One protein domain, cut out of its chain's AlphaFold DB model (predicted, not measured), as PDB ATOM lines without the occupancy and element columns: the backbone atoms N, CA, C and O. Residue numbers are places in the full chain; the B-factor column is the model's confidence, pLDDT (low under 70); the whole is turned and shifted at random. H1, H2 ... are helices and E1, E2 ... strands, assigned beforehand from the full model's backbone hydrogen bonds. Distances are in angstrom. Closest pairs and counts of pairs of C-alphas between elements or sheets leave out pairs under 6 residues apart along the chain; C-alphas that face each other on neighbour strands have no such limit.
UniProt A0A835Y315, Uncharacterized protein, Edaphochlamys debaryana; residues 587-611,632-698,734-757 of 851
ATOM      1  N   LEU A 587      27.028  17.735 108.418       86.56
ATOM      2  CA  LEU A 587      26.996  16.960 107.184       86.56
ATOM      3  C   LEU A 587      28.225  17.303 106.336       86.56
ATOM      4  O   LEU A 587      28.551  18.477 106.148       86.56
ATOM      5  N   MET A 588      28.902  16.284 105.817       86.88
ATOM      6  CA  MET A 588      29.909  16.419 104.771       86.88
ATOM      7  C   MET A 588      29.229  16.890 103.488       86.88
ATOM      8  O   MET A 588      28.296  16.247 103.005       86.88
ATOM      9  N   ARG A 589      29.716  18.007 102.937       81.44
ATOM     10  CA  ARG A 589      29.278  18.548 101.642       81.44
ATOM     11  C   ARG A 589      30.300  18.303 100.532       81.44
ATOM     12  O   ARG A 589      29.910  18.118  99.387       81.44
ATOM     13  N   ARG A 590      31.599  18.327 100.856       80.56
ATOM     14  CA  ARG A 590      32.721  18.107  99.922       80.56
ATOM     15  C   ARG A 590      33.904  17.478 100.647       80.56
ATOM     16  O   ARG A 590      34.064  17.691 101.849       80.56
ATOM     17  N   ALA A 591      34.764  16.780  99.912       83.94
ATOM     18  CA  ALA A 591      36.067  16.342 100.398       83.94
ATOM     19  C   ALA A 591      37.091  16.337  99.259       83.94
ATOM     20  O   ALA A 591      36.781  15.888  98.156       83.94
ATOM     21  N   HIS A 592      38.301  16.821  99.535       80.88
ATOM     22  CA  HIS A 592      39.377  16.912  98.552       80.88
ATOM     23  C   HIS A 592      40.677  16.328  99.087       80.88
ATOM     24  O   HIS A 592      41.053  16.571 100.236       80.88
ATOM     25  N   LEU A 593      41.364  15.573  98.234       81.31
ATOM     26  CA  LEU A 593      42.712  15.084  98.489       81.31
ATOM     27  C   LEU A 593      43.695  16.245  98.337       81.31
ATOM     28  O   LEU A 593      43.771  16.857  97.273       81.31
ATOM     29  N   LEU A 594      44.433  16.536  99.407       80.06
ATOM     30  CA  LEU A 594      45.578  17.449  99.365       80.06
ATOM     31  C   LEU A 594      46.868  16.670  99.095       80.06
ATOM     32  O   LEU A 594      47.752  17.136  98.394       80.06
ATOM     33  N   ASP A 595      46.975  15.458  99.629       78.75
ATOM     34  CA  ASP A 595      48.069  14.547  99.314       78.75
ATOM     35  C   ASP A 595      47.621  13.091  99.529       78.75
ATOM     36  O   ASP A 595      46.486  12.817  99.928       78.75
ATOM     37  N   ARG A 596      48.522  12.129  99.291       80.38
ATOM     38  CA  ARG A 596      48.279  10.683  99.491       80.38
ATOM     39  C   ARG A 596      47.885  10.287 100.928       80.38
ATOM     40  O   ARG A 596      47.497   9.141 101.153       80.38
ATOM     41  N   ARG A 597      48.041  11.181 101.909       83.69
ATOM     42  CA  ARG A 597      47.754  10.976 103.338       83.69
ATOM     43  C   ARG A 597      46.683  11.933 103.864       83.69
ATOM     44  O   ARG A 597      46.010  11.558 104.817       83.69
ATOM     45  N   ARG A 598      46.502  13.130 103.295       86.75
ATOM     46  CA  ARG A 598      45.624  14.181 103.843       86.75
ATOM     47  C   ARG A 598      44.385  14.454 102.994       86.75
ATOM     48  O   ARG A 598      44.470  14.768 101.806       86.75
ATOM     49  N   LEU A 599      43.238  14.447 103.665       87.81
ATOM     50  CA  LEU A 599      41.932  14.805 103.122       87.81
ATOM     51  C   LEU A 599      41.394  16.062 103.823       87.81
ATOM     52  O   LEU A 599      41.417  16.146 105.053       87.81
ATOM     53  N   LEU A 600      40.890  17.026 103.052       88.56
ATOM     54  CA  LEU A 600      40.235  18.237 103.548       88.56
ATOM     55  C   LEU A 600      38.730  18.174 103.270       88.56
ATOM     56  O   LEU A 600      38.309  18.096 102.117       88.56
ATOM     57  N   ILE A 601      37.927  18.194 104.334       89.12
ATOM     58  CA  ILE A 601      36.474  17.985 104.305       89.12
ATOM     59  C   ILE A 601      35.744  19.291 104.657       89.12
ATOM     60  O   ILE A 601      36.073  19.939 105.653       89.12
ATOM     61  N   ASP A 602      34.733  19.652 103.858       87.12
ATOM     62  CA  ASP A 602      33.767  20.723 104.143       87.12
ATOM     63  C   ASP A 602      32.574  20.143 104.912       87.12
ATOM     64  O   ASP A 602      31.790  19.363 104.361       87.12
ATOM     65  N   LEU A 603      32.446  20.520 106.182       88.25
ATOM     66  CA  LEU A 603      31.384  20.104 107.097       88.25
ATOM     67  C   LEU A 603      30.435  21.278 107.350       88.25
ATOM     68  O   LEU A 603      30.879  22.364 107.722       88.25
ATOM     69  N   ARG A 604      29.123  21.080 107.209       87.50
ATOM     70  CA  ARG A 604      28.124  22.145 107.406       87.50
ATOM     71  C   ARG A 604      26.983  21.710 108.305       87.50
ATOM     72  O   ARG A 604      26.642  20.532 108.351       87.50
ATOM     73  N   THR A 605      26.368  22.659 109.009       86.69
ATOM     74  CA  THR A 605      25.099  22.394 109.705       86.69
ATOM     75  C   THR A 605      24.010  22.084 108.668       86.69
ATOM     76  O   THR A 605      24.060  22.657 107.577       86.69
ATOM     77  N   PRO A 606      23.002  21.239 108.959       82.00
ATOM     78  CA  PRO A 606      22.013  20.832 107.955       82.00
ATOM     79  C   PRO A 606      21.321  21.990 107.208       82.00
ATOM     80  O   PRO A 606      21.160  21.923 105.992       82.00
ATOM     81  N   ALA A 607      21.005  23.097 107.895       78.00
ATOM     82  CA  ALA A 607      20.420  24.309 107.300       78.00
ATOM     83  C   ALA A 607      21.350  25.054 106.312       78.00
ATOM     84  O   ALA A 607      20.868  25.746 105.421       78.00
ATOM     85  N   ALA A 608      22.674  24.911 106.444       76.25
ATOM     86  CA  ALA A 608      23.684  25.506 105.554       76.25
ATOM     87  C   ALA A 608      24.322  24.489 104.586       76.25
ATOM     88  O   ALA A 608      25.168  24.848 103.756       76.25
ATOM     89  N   ALA A 609      23.932  23.215 104.689       70.81
ATOM     90  CA  ALA A 609      24.443  22.146 103.850       70.81
ATOM     91  C   ALA A 609      23.938  22.250 102.402       70.81
ATOM     92  O   ALA A 609      24.709  21.900 101.518       70.81
ATOM     93  N   ASP A 610      22.726  22.782 102.150       68.25
ATOM     94  CA  ASP A 610      22.121  22.969 100.807       68.25
ATOM     95  C   ASP A 610      22.447  21.791  99.864       68.25
ATOM     96  O   ASP A 610      23.097  21.922  98.826       68.25
ATOM     97  N   LEU A 611      22.039  20.592 100.281       67.25
ATOM     98  CA  LEU A 611      22.327  19.341  99.572       67.25
ATOM     99  C   LEU A 611      21.384  19.104  98.373       67.25
ATOM    100  O   LEU A 611      21.323  17.999  97.846       67.25
ATOM    101  N   PRO A 632      28.898  29.169 114.085       81.94
ATOM    102  CA  PRO A 632      29.380  28.971 112.724       81.94
ATOM    103  C   PRO A 632      28.676  27.793 112.041       81.94
ATOM    104  O   PRO A 632      28.517  26.716 112.613       81.94
ATOM    105  N   THR A 633      28.265  28.007 110.794       84.62
ATOM    106  CA  THR A 633      27.478  27.053 109.995       84.62
ATOM    107  C   THR A 633      28.322  26.201 109.041       84.62
ATOM    108  O   THR A 633      27.817  25.229 108.479       84.62
ATOM    109  N   GLN A 634      29.603  26.544 108.876       87.56
ATOM    110  CA  GLN A 634      30.586  25.845 108.048       87.56
ATOM    111  C   GLN A 634      31.886  25.632 108.835       87.56
ATOM    112  O   GLN A 634      32.402  26.563 109.459       87.56
ATOM    113  N   PHE A 635      32.445  24.429 108.738       90.12
ATOM    114  CA  PHE A 635      33.712  24.012 109.324       90.12
ATOM    115  C   PHE A 635      34.567  23.314 108.268       90.12
ATOM    116  O   PHE A 635      34.069  22.510 107.484       90.12
ATOM    117  N   LEU A 636      35.868  23.582 108.292       90.19
ATOM    118  CA  LEU A 636      36.858  22.811 107.552       90.19
ATOM    119  C   LEU A 636      37.547  21.836 108.511       90.19
ATOM    120  O   LEU A 636      37.896  22.205 109.639       90.19
ATOM    121  N   MET A 637      37.745  20.599 108.057       92.06
ATOM    122  CA  MET A 637      38.446  19.556 108.805       92.06
ATOM    123  C   MET A 637      39.554  18.926 107.965       92.06
ATOM    124  O   MET A 637      39.297  18.414 106.879       92.06
ATOM    125  N   LEU A 638      40.769  18.918 108.512       91.69
ATOM    126  CA  LEU A 638      41.919  18.203 107.968       91.69
ATOM    127  C   LEU A 638      42.021  16.827 108.632       91.69
ATOM    128  O   LEU A 638      42.135  16.734 109.857       91.69
ATOM    129  N   PHE A 639      41.992  15.769 107.829       91.94
ATOM    130  CA  PHE A 639      41.998  14.376 108.271       91.94
ATOM    131  C   PHE A 639      43.170  13.611 107.649       91.94
ATOM    132  O   PHE A 639      43.388  13.683 106.440       91.94
ATOM    133  N   ASP A 640      43.908  12.863 108.466       89.69
ATOM    134  CA  ASP A 640      44.959  11.955 108.012       89.69
ATOM    135  C   ASP A 640      44.379  10.549 107.780       89.69
ATOM    136  O   ASP A 640      43.958   9.845 108.704       89.69
ATOM    137  N   ILE A 641      44.360  10.156 106.507       88.00
ATOM    138  CA  ILE A 641      43.790   8.923 105.961       88.00
ATOM    139  C   ILE A 641      44.442   7.677 106.570       88.00
ATOM    140  O   ILE A 641      43.757   6.678 106.803       88.00
ATOM    141  N   GLN A 642      45.758   7.713 106.809       84.38
ATOM    142  CA  GLN A 642      46.534   6.543 107.223       84.38
ATOM    143  C   GLN A 642      46.401   6.277 108.721       84.38
ATOM    144  O   GLN A 642      45.996   5.187 109.123       84.38
ATOM    145  N   THR A 643      46.703   7.283 109.542       85.94
ATOM    146  CA  THR A 643      46.602   7.230 111.009       85.94
ATOM    147  C   THR A 643      45.154   7.240 111.498       85.94
ATOM    148  O   THR A 643      44.889   6.888 112.648       85.94
ATOM    149  N   THR A 644      44.199   7.599 110.630       88.62
ATOM    150  CA  THR A 644      42.766   7.764 110.922       88.62
ATOM    151  C   THR A 644      42.472   8.856 111.962       88.62
ATOM    152  O   THR A 644      41.525   8.740 112.750       88.62
ATOM    153  N   GLN A 645      43.298   9.910 111.983       88.62
ATOM    154  CA  GLN A 645      43.224  11.016 112.940       88.62
ATOM    155  C   GLN A 645      42.751  12.321 112.295       88.62
ATOM    156  O   GLN A 645      43.132  12.675 111.183       88.62
ATOM    157  N   VAL A 646      41.975  13.097 113.050       92.94
ATOM    158  CA  VAL A 646      41.709  14.502 112.729       92.94
ATOM    159  C   VAL A 646      42.930  15.326 113.143       92.94
ATOM    160  O   VAL A 646      43.283  15.357 114.324       92.94
ATOM    161  N   LEU A 647      43.569  15.993 112.181       90.56
ATOM    162  CA  LEU A 647      44.747  16.836 112.401       90.56
ATOM    163  C   LEU A 647      44.356  18.236 112.885       90.56
ATOM    164  O   LEU A 647      44.973  18.764 113.808       90.56
ATOM    165  N   ALA A 648      43.311  18.824 112.295       90.94
ATOM    166  CA  ALA A 648      42.769  20.116 112.708       90.94
ATOM    167  C   ALA A 648      41.313  20.306 112.281       90.94
ATOM    168  O   ALA A 648      40.866  19.779 111.264       90.94
ATOM    169  N   VAL A 649      40.603  21.131 113.053       91.38
ATOM    170  CA  VAL A 649      39.246  21.613 112.765       91.38
ATOM    171  C   VAL A 649      39.192  23.104 113.061       91.38
ATOM    172  O   VAL A 649      39.702  23.558 114.097       91.38
ATOM    173  N   ALA A 650      38.546  23.859 112.178       88.12
ATOM    174  CA  ALA A 650      38.220  25.261 112.397       88.12
ATOM    175  C   ALA A 650      36.911  25.640 111.682       88.12
ATOM    176  O   ALA A 650      36.634  25.110 110.603       88.12
ATOM    177  N   PRO A 651      36.104  26.563 112.239       86.44
ATOM    178  CA  PRO A 651      35.028  27.191 111.483       86.44
ATOM    179  C   PRO A 651      35.608  27.985 110.306       86.44
ATOM    180  O   PRO A 651      36.743  28.462 110.377       86.44
ATOM    181  N   SER A 652      34.828  28.150 109.239       76.56
ATOM    182  CA  SER A 652      35.180  29.011 108.101       76.56
ATOM    183  C   SER A 652      35.537  30.431 108.599       76.56
ATOM    184  O   SER A 652      34.804  30.959 109.440       76.56
ATOM    185  N   PRO A 653      36.657  31.047 108.167       68.06
ATOM    186  CA  PRO A 653      37.487  30.691 107.014       68.06
ATOM    187  C   PRO A 653      38.585  29.642 107.265       68.06
ATOM    188  O   PRO A 653      39.363  29.387 106.364       68.06
ATOM    189  N   GLY A 654      38.681  29.002 108.434       76.38
ATOM    190  CA  GLY A 654      39.506  27.793 108.591       76.38
ATOM    191  C   GLY A 654      40.992  27.997 108.922       76.38
ATOM    192  O   GLY A 654      41.791  27.099 108.689       76.38
ATOM    193  N   GLU A 655      41.392  29.135 109.488       80.19
ATOM    194  CA  GLU A 655      42.810  29.523 109.671       80.19
ATOM    195  C   GLU A 655      43.692  28.453 110.363       80.19
ATOM    196  O   GLU A 655      44.804  28.182 109.914       80.19
ATOM    197  N   ALA A 656      43.184  27.762 111.392       80.69
ATOM    198  CA  ALA A 656      43.936  26.705 112.089       80.69
ATOM    199  C   ALA A 656      44.060  25.380 111.298       80.69
ATOM    200  O   ALA A 656      44.868  24.527 111.661       80.69
ATOM    201  N   VAL A 657      43.283  25.189 110.222       85.25
ATOM    202  CA  VAL A 657      43.479  24.078 109.272       85.25
ATOM    203  C   VAL A 657      44.715  24.336 108.410       85.25
ATOM    204  O   VAL A 657      45.512  23.419 108.223       85.25
ATOM    205  N   ILE A 658      44.931  25.582 107.973       81.94
ATOM    206  CA  ILE A 658      46.149  25.981 107.252       81.94
ATOM    207  C   ILE A 658      47.385  25.809 108.124       81.94
ATOM    208  O   ILE A 658      48.375  25.232 107.683       81.94
ATOM    209  N   GLU A 659      47.316  26.262 109.377       81.62
ATOM    210  CA  GLU A 659      48.425  26.134 110.321       81.62
ATOM    211  C   GLU A 659      48.851  24.667 110.506       81.62
ATOM    212  O   GLU A 659      50.042  24.365 110.479       81.62
ATOM    213  N   ALA A 660      47.898  23.738 110.640       83.12
ATOM    214  CA  ALA A 660      48.194  22.310 110.773       83.12
ATOM    215  C   ALA A 660      48.664  21.657 109.462       83.12
ATOM    216  O   ALA A 660      49.537  20.789 109.491       83.12
ATOM    217  N   TYR A 661      48.118  22.079 108.318       81.94
ATOM    218  CA  TYR A 661      48.529  21.607 106.996       81.94
ATOM    219  C   TYR A 661      49.990  21.994 106.691       81.94
ATOM    220  O   TYR A 661      50.801  21.123 106.366       81.94
ATOM    221  N   LEU A 662      50.359  23.262 106.904       79.06
ATOM    222  CA  LEU A 662      51.717  23.772 106.676       79.06
ATOM    223  C   LEU A 662      52.752  23.289 107.709       79.06
ATOM    224  O   LEU A 662      53.945  23.358 107.432       79.06
ATOM    225  N   LYS A 663      52.327  22.819 108.892       76.69
ATOM    226  CA  LYS A 663      53.223  22.303 109.950       76.69
ATOM    227  C   LYS A 663      53.625  20.835 109.797       76.69
ATOM    228  O   LYS A 663      54.570  20.407 110.454       76.69
ATOM    229  N   GLY A 664      52.887  20.033 109.030       67.00
ATOM    230  CA  GLY A 664      53.142  18.592 108.940       67.00
ATOM    231  C   GLY A 664      54.185  18.230 107.867       67.00
ATOM    232  O   GLY A 664      54.210  18.883 106.824       67.00
ATOM    233  N   PRO A 665      54.933  17.118 108.019       55.69
ATOM    234  CA  PRO A 665      56.178  16.808 107.286       55.69
ATOM    235  C   PRO A 665      56.068  16.550 105.767       55.69
ATOM    236  O   PRO A 665      57.041  16.151 105.144       55.69
ATOM    237  N   ALA A 666      54.902  16.761 105.148       50.53
ATOM    238  CA  ALA A 666      54.786  16.840 103.688       50.53
ATOM    239  C   ALA A 666      55.183  18.228 103.142       50.53
ATOM    240  O   ALA A 666      55.555  18.337 101.982       50.53
ATOM    241  N   ALA A 667      55.158  19.272 103.985       51.44
ATOM    242  CA  ALA A 667      55.341  20.672 103.583       51.44
ATOM    243  C   ALA A 667      56.778  21.057 103.162       51.44
ATOM    244  O   ALA A 667      57.028  22.214 102.820       51.44
ATOM    245  N   GLU A 668      57.713  20.104 103.192       46.28
ATOM    246  CA  GLU A 668      59.100  20.242 102.717       46.28
ATOM    247  C   GLU A 668      59.280  19.763 101.261       46.28
ATOM    248  O   GLU A 668      60.340  19.957 100.670       46.28
ATOM    249  N   LEU A 669      58.244  19.158 100.666       51.31
ATOM    250  CA  LEU A 669      58.199  18.727  99.266       51.31
ATOM    251  C   LEU A 669      57.290  19.656  98.432       51.31
ATOM    252  O   LEU A 669      56.479  20.393  99.002       51.31
ATOM    253  N   PRO A 670      57.379  19.621  97.086       52.22
ATOM    254  CA  PRO A 670      56.358  20.212  96.223       52.22
ATOM    255  C   PRO A 670      54.985  19.630  96.579       52.22
ATOM    256  O   PRO A 670      54.811  18.414  96.569       52.22
ATOM    257  N   GLU A 671      54.032  20.488  96.946       61.41
ATOM    258  CA  GLU A 671      52.715  20.073  97.452       61.41
ATOM    259  C   GLU A 671      51.907  19.434  96.300       61.41
ATOM    260  O   GLU A 671      51.502  20.150  95.381       61.41
ATOM    261  N   PRO A 672      51.669  18.108  96.292       56.06
ATOM    262  CA  PRO A 672      51.397  17.391  95.043       56.06
ATOM    263  C   PRO A 672      50.025  17.690  94.407       56.06
ATOM    264  O   PRO A 672      49.884  17.620  93.186       56.06
ATOM    265  N   TRP A 673      49.028  18.134  95.182       61.88
ATOM    266  CA  TRP A 673      47.774  18.662  94.626       61.88
ATOM    267  C   TRP A 673      47.954  19.983  93.864       61.88
ATOM    268  O   TRP A 673      47.211  20.251  92.919       61.88
ATOM    269  N   ALA A 674      48.930  20.808  94.257       54.56
ATOM    270  CA  ALA A 674      49.204  22.091  93.618       54.56
ATOM    271  C   ALA A 674      49.929  21.922  92.275       54.56
ATOM    272  O   ALA A 674      49.917  22.834  91.452       54.56
ATOM    273  N   GLU A 675      50.491  20.741  92.001       58.25
ATOM    274  CA  GLU A 675      51.026  20.401  90.678       58.25
ATOM    275  C   GLU A 675      49.924  20.183  89.634       58.25
ATOM    276  O   GLU A 675      50.181  20.320  88.443       58.25
ATOM    277  N   ALA A 676      48.688  19.902  90.067       54.03
ATOM    278  CA  ALA A 676      47.517  19.802  89.198       54.03
ATOM    279  C   ALA A 676      46.812  21.155  88.944       54.03
ATOM    280  O   ALA A 676      45.815  21.199  88.218       54.03
ATOM    281  N   LEU A 677      47.297  22.253  89.540       57.75
ATOM    282  CA  LEU A 677      46.840  23.612  89.238       57.75
ATOM    283  C   LEU A 677      47.441  24.115  87.915       57.75
ATOM    284  O   LEU A 677      48.468  23.621  87.450       57.75
ATOM    285  N   ALA A 678      46.841  25.155  87.329       54.88
ATOM    286  CA  ALA A 678      47.464  25.874  86.217       54.88
ATOM    287  C   ALA A 678      48.829  26.426  86.660       54.88
ATOM    288  O   ALA A 678      48.939  26.825  87.816       54.88
ATOM    289  N   PRO A 679      49.836  26.588  85.782       56.50
ATOM    290  CA  PRO A 679      51.120  27.184  86.173       56.50
ATOM    291  C   PRO A 679      50.988  28.545  86.885       56.50
ATOM    292  O   PRO A 679      51.764  28.853  87.786       56.50
ATOM    293  N   TRP A 680      49.965  29.334  86.534       55.16
ATOM    294  CA  TRP A 680      49.666  30.624  87.169       55.16
ATOM    295  C   TRP A 680      48.948  30.485  88.524       55.16
ATOM    296  O   TRP A 680      49.300  31.179  89.478       55.16
ATOM    297  N   ASP A 681      47.990  29.560  88.643       58.78
ATOM    298  CA  ASP A 681      47.316  29.243  89.914       58.78
ATOM    299  C   ASP A 681      48.286  28.583  90.909       58.78
ATOM    300  O   ASP A 681      48.267  28.904  92.096       58.78
ATOM    301  N   ARG A 682      49.183  27.719  90.414       67.06
ATOM    302  CA  ARG A 682      50.303  27.118  91.145       67.06
ATOM    303  C   ARG A 682      51.239  28.200  91.673       67.06
ATOM    304  O   ARG A 682      51.467  28.239  92.874       67.06
ATOM    305  N   PHE A 683      51.688  29.131  90.829       64.19
ATOM    306  CA  PHE A 683      52.516  30.263  91.262       64.19
ATOM    307  C   PHE A 683      51.810  31.152  92.304       64.19
ATOM    308  O   PHE A 683      52.414  31.556  93.303       64.19
ATOM    309  N   ALA A 684      50.516  31.437  92.117       64.56
ATOM    310  CA  ALA A 684      49.719  32.204  93.074       64.56
ATOM    311  C   ALA A 684      49.555  31.469  94.419       64.56
ATOM    312  O   ALA A 684      49.620  32.105  95.477       64.56
ATOM    313  N   TYR A 685      49.384  30.143  94.381       72.69
ATOM    314  CA  TYR A 685      49.360  29.268  95.550       72.69
ATOM    315  C   TYR A 685      50.719  29.208  96.252       72.69
ATOM    316  O   TYR A 685      50.774  29.472  97.448       72.69
ATOM    317  N   GLU A 686      51.810  28.932  95.537       74.38
ATOM    318  CA  GLU A 686      53.173  28.849  96.076       74.38
ATOM    319  C   GLU A 686      53.557  30.174  96.754       74.38
ATOM    320  O   GLU A 686      53.924  30.182  97.929       74.38
ATOM    321  N   THR A 687      53.302  31.313  96.096       72.62
ATOM    322  CA  THR A 687      53.482  32.656  96.680       72.62
ATOM    323  C   THR A 687      52.655  32.851  97.963       72.62
ATOM    324  O   THR A 687      53.130  33.431  98.944       72.62
ATOM    325  N   ALA A 688      51.399  32.386  97.994       74.94
ATOM    326  CA  ALA A 688      50.543  32.477  99.179       74.94
ATOM    327  C   ALA A 688      50.981  31.519 100.305       74.94
ATOM    328  O   ALA A 688      50.901  31.887 101.478       74.94
ATOM    329  N   ALA A 689      51.483  30.333  99.960       77.50
ATOM    330  CA  ALA A 689      52.012  29.336 100.881       77.50
ATOM    331  C   ALA A 689      53.319  29.803 101.526       77.50
ATOM    332  O   ALA A 689      53.452  29.713 102.744       77.50
ATOM    333  N   GLU A 690      54.242  30.388 100.763       78.31
ATOM    334  CA  GLU A 690      55.443  31.033 101.301       78.31
ATOM    335  C   GLU A 690      55.096  32.216 102.210       78.31
ATOM    336  O   GLU A 690      55.604  32.301 103.331       78.31
ATOM    337  N   THR A 691      54.164  33.080 101.783       80.12
ATOM    338  CA  THR A 691      53.674  34.203 102.604       80.12
ATOM    339  C   THR A 691      53.095  33.705 103.933       80.12
ATOM    340  O   THR A 691      53.417  34.247 104.992       80.12
ATOM    341  N   ALA A 692      52.275  32.649 103.910       80.00
ATOM    342  CA  ALA A 692      51.695  32.063 105.115       80.00
ATOM    343  C   ALA A 692      52.746  31.363 105.992       80.00
ATOM    344  O   ALA A 692      52.754  31.589 107.200       80.00
ATOM    345  N   ARG A 693      53.666  30.572 105.417       80.88
ATOM    346  CA  ARG A 693      54.786  29.942 106.145       80.88
ATOM    347  C   ARG A 693      55.651  31.001 106.843       80.88
ATOM    348  O   ARG A 693      56.003  30.815 108.006       80.88
ATOM    349  N   GLY A 694      55.920  32.130 106.184       79.88
ATOM    350  CA  GLY A 694      56.611  33.284 106.770       79.88
ATOM    351  C   GLY A 694      55.838  33.919 107.931       79.88
ATOM    352  O   GLY A 694      56.358  33.998 109.041       79.88
ATOM    353  N   GLN A 695      54.580  34.312 107.706       79.44
ATOM    354  CA  GLN A 695      53.733  34.958 108.723       79.44
ATOM    355  C   GLN A 695      53.438  34.057 109.937       79.44
ATOM    356  O   GLN A 695      53.314  34.543 111.063       79.44
ATOM    357  N   LEU A 696      53.345  32.738 109.738       71.81
ATOM    358  CA  LEU A 696      53.145  31.741 110.798       71.81
ATOM    359  C   LEU A 696      54.447  31.350 111.528       71.81
ATOM    360  O   LEU A 696      54.391  30.542 112.454       71.81
ATOM    361  N   GLY A 697      55.606  31.895 111.136       66.88
ATOM    362  CA  GLY A 697      56.901  31.588 111.758       66.88
ATOM    363  C   GLY A 697      57.426  30.177 111.464       66.88
ATOM    364  O   GLY A 697      58.219  29.649 112.235       66.88
ATOM    365  N   LEU A 698      56.990  29.554 110.365       65.88
ATOM    366  CA  LEU A 698      57.298  28.164 109.991       65.88
ATOM    367  C   LEU A 698      58.534  28.033 109.086       65.88
ATOM    368  O   LEU A 698      58.713  27.017 108.418       65.88
ATOM    369  N   ALA A 734      46.405  40.049 112.491       67.31
ATOM    370  CA  ALA A 734      45.615  40.330 111.297       67.31
ATOM    371  C   ALA A 734      46.344  39.875 110.020       67.31
ATOM    372  O   ALA A 734      45.713  39.270 109.156       67.31
ATOM    373  N   ASP A 735      47.665  40.062 109.938       71.62
ATOM    374  CA  ASP A 735      48.473  39.630 108.787       71.62
ATOM    375  C   ASP A 735      48.509  38.100 108.646       71.62
ATOM    376  O   ASP A 735      48.284  37.571 107.555       71.62
ATOM    377  N   ARG A 736      48.688  37.364 109.757       69.56
ATOM    378  CA  ARG A 736      48.546  35.895 109.789       69.56
ATOM    379  C   ARG A 736      47.164  35.440 109.326       69.56
ATOM    380  O   ARG A 736      47.073  34.541 108.492       69.56
ATOM    381  N   ALA A 737      46.102  36.063 109.839       69.00
ATOM    382  CA  ALA A 737      44.732  35.745 109.444       69.00
ATOM    383  C   ALA A 737      44.492  36.035 107.950       69.00
ATOM    384  O   ALA A 737      43.897  35.218 107.252       69.00
ATOM    385  N   GLY A 738      44.999  37.158 107.432       73.88
ATOM    386  CA  GLY A 738      44.930  37.526 106.017       73.88
ATOM    387  C   GLY A 738      45.665  36.540 105.106       73.88
ATOM    388  O   GLY A 738      45.087  36.063 104.127       73.88
ATOM    389  N   ALA A 739      46.902  36.172 105.453       71.38
ATOM    390  CA  ALA A 739      47.690  35.190 104.710       71.38
ATOM    391  C   ALA A 739      47.021  33.804 104.705       71.38
ATOM    392  O   ALA A 739      46.873  33.196 103.644       71.38
ATOM    393  N   ALA A 740      46.540  33.334 105.863       70.81
ATOM    394  CA  ALA A 740      45.812  32.071 105.964       70.81
ATOM    395  C   ALA A 740      44.515  32.086 105.135       70.81
ATOM    396  O   ALA A 740      44.265  31.146 104.386       70.81
ATOM    397  N   ARG A 741      43.721  33.168 105.186       72.62
ATOM    398  CA  ARG A 741      42.500  33.329 104.368       72.62
ATOM    399  C   ARG A 741      42.791  33.303 102.870       72.62
ATOM    400  O   ARG A 741      42.067  32.633 102.138       72.62
ATOM    401  N   LYS A 742      43.849  33.988 102.418       73.31
ATOM    402  CA  LYS A 742      44.278  33.973 101.010       73.31
ATOM    403  C   LYS A 742      44.645  32.556 100.559       73.31
ATOM    404  O   LYS A 742      44.260  32.151  99.470       73.31
ATOM    405  N   LEU A 743      45.340  31.796 101.405       73.50
ATOM    406  CA  LEU A 743      45.719  30.414 101.109       73.50
ATOM    407  C   LEU A 743      44.484  29.492 101.054       73.50
ATOM    408  O   LEU A 743      44.329  28.760 100.084       73.50
ATOM    409  N   VAL A 744      43.539  29.607 101.998       75.00
ATOM    410  CA  VAL A 744      42.248  28.878 101.948       75.00
ATOM    411  C   VAL A 744      41.488  29.171 100.653       75.00
ATOM    412  O   VAL A 744      40.996  28.254 100.010       75.00
ATOM    413  N   GLN A 745      41.434  30.431 100.213       71.12
ATOM    414  CA  GLN A 745      40.778  30.813  98.953       71.12
ATOM    415  C   GLN A 745      41.438  30.221  97.693       71.12
ATOM    416  O   GLN A 745      40.830  30.252  96.621       71.12
ATOM    417  N   LEU A 746      42.648  29.665  97.806       68.50
ATOM    418  CA  LEU A 746      43.355  28.944  96.744       68.50
ATOM    419  C   LEU A 746      43.303  27.415  96.932       68.50
ATOM    420  O   LEU A 746      43.620  26.682  95.998       68.50
ATOM    421  N   MET A 747      42.848  26.917  98.088       68.12
ATOM    422  CA  MET A 747      42.705  25.483  98.354       68.12
ATOM    423  C   MET A 747      41.340  24.916  97.915       68.12
ATOM    424  O   MET A 747      40.298  25.541  98.121       68.12
ATOM    425  N   PRO A 748      41.296  23.672  97.414       63.25
ATOM    426  CA  PRO A 748      40.095  22.832  97.444       63.25
ATOM    427  C   PRO A 748      39.565  22.704  98.886       63.25
ATOM    428  O   PRO A 748      40.394  22.557  99.783       63.25
ATOM    429  N   PRO A 749      38.248  22.701  99.197       52.22
ATOM    430  CA  PRO A 749      37.049  22.961  98.378       52.22
ATOM    431  C   PRO A 749      36.687  24.448  98.216       52.22
ATOM    432  O   PRO A 749      35.629  24.769  97.665       52.22
ATOM    433  N   THR A 750      37.465  25.342  98.826       48.06
ATOM    434  CA  THR A 750      37.099  26.744  99.076       48.06
ATOM    435  C   THR A 750      37.438  27.668  97.911       48.06
ATOM    436  O   THR A 750      36.813  28.720  97.774       48.06
ATOM    437  N   SER A 751      38.346  27.255  97.031       51.59
ATOM    438  CA  SER A 751      38.614  27.942  95.778       51.59
ATOM    439  C   SER A 751      37.574  27.635  94.702       51.59
ATOM    440  O   SER A 751      37.208  26.485  94.448       51.59
ATOM    441  N   GLY A 752      37.151  28.682  93.991       47.16
ATOM    442  CA  GLY A 752      36.404  28.555  92.739       47.16
ATOM    443  C   GLY A 752      37.258  28.062  91.562       47.16
ATOM    444  O   GLY A 752      36.706  27.848  90.484       47.16
ATOM    445  N   SER A 753      38.571  27.870  91.752       42.31
ATOM    446  CA  SER A 753      39.533  27.462  90.718       42.31
ATOM    447  C   SER A 753      39.284  26.074  90.128       42.31
ATOM    448  O   SER A 753      39.686  25.832  89.003       42.31
ATOM    449  N   HIS A 754      38.519  25.189  90.776       47.34
ATOM    450  CA  HIS A 754      38.027  23.964  90.116       47.34
ATOM    451  C   HIS A 754      37.023  24.231  88.988       47.34
ATOM    452  O   HIS A 754      36.699  23.334  88.217       47.34
ATOM    453  N   GLY A 755      36.506  25.458  88.894       47.12
ATOM    454  CA  GLY A 755      35.839  25.936  87.696       47.12
ATOM    455  C   GLY A 755      36.816  26.381  86.608       47.12
ATOM    456  O   GLY A 755      36.394  26.432  85.466       47.12
ATOM    457  N   LEU A 756      38.073  26.717  86.904       52.34
ATOM    458  CA  LEU A 756      39.056  27.138  85.906       52.34
ATOM    459  C   LEU A 756      39.653  25.914  85.197       52.34
ATOM    460  O   LEU A 756      40.261  25.042  85.813       52.34
ATOM    461  N   ALA A 757      39.506  25.862  83.876       53.78
ATOM    462  CA  ALA A 757      40.271  24.962  83.032       53.78
ATOM    463  C   ALA A 757      41.734  25.428  83.042       53.78
ATOM    464  O   ALA A 757      42.067  26.459  82.462       53.78
TER     465      ALA A 757
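What this domain is: This is residues 587 to 611, 632 to 698 and 734 to 757 of the 851 residues of an uncharacterized protein of Edaphochlamys debaryana (UniProt A0A835Y315). A strongly twisted wall of four antiparallel strands, ordered E1 E2 E3 E4, has H2 packed over its edge strand E4; H4 crosses H2, and H3 runs beside H4, off the sheet. Small H1 sits near one end of the sheet, and small H5 lies apart from the other helices. The 116 printed residues hold five named helices and four named strands, in the order E1 E2 H1 E3 E4 H2 H3 H4 H5, a mixed class. The whole is compact, with a radius of gyration of the C-alphas of 13.7 A and spans of 36 by 32 by 32 A.

Where its parts are: Find C-alpha 587 at (26.996, 16.960, 107.184); from there E1 runs 18.1 A to residue 593. E2 is residues 598 to 604, 19.6 A, and H1 residues 606 to 609. Then come E3, residues 634 to 640, 20.0 A; E4, 645 to 651, 18.2 A; and H2, 655 to 663, 12.7 A. H3 runs 24.0 A from C-alpha 679 at (51.120, 27.184, 86.173) to residue 695. H4 is residues 734 to 744, 15.2 A, and H5 752 to 755.

How they stand to each other: In hairpin E1 and E2, N 589 and O 602 are 2.9 A apart; between E2 and E3, N 601 and O 637, 2.9 A; in hairpin E3 and E4, N 638 and O 648, 2.9 A. H1 is on the sheet, over none of its strands; its closest C-alphas to E1 are Pro 606 and Leu 587, 6.4 A. H2 runs along E4 at 3 degrees on the local plane, height over the sheet 8.0 A. H2 and H4 touch at Glu 655 and Ala 740, closest C-alphas 5.4 A, about perpendicular at 76 degrees. H3 and H4 touch at Ala 692 and Ala 739, closest C-alphas 5.1 A, with a shallow tilt of 31 degrees, opposite ways. H5 is only just apart from H3, at 8.0 A. In H2, H3 and H4 every O i to N i+4 pair is within hydrogen-bond range; H1 and H5 are too short for one.

The domain as a whole: The C-alphas of Ala 607 and Glu 668 are farthest apart, 39.2 A. Cuts leave C-alphas 611 and 632 17.8 A apart, and 698 and 734 16.9 A. H2 to H3 is a long link. Look for pLDDT under 70 at residues 664 to 684 and 746 to 757, among others.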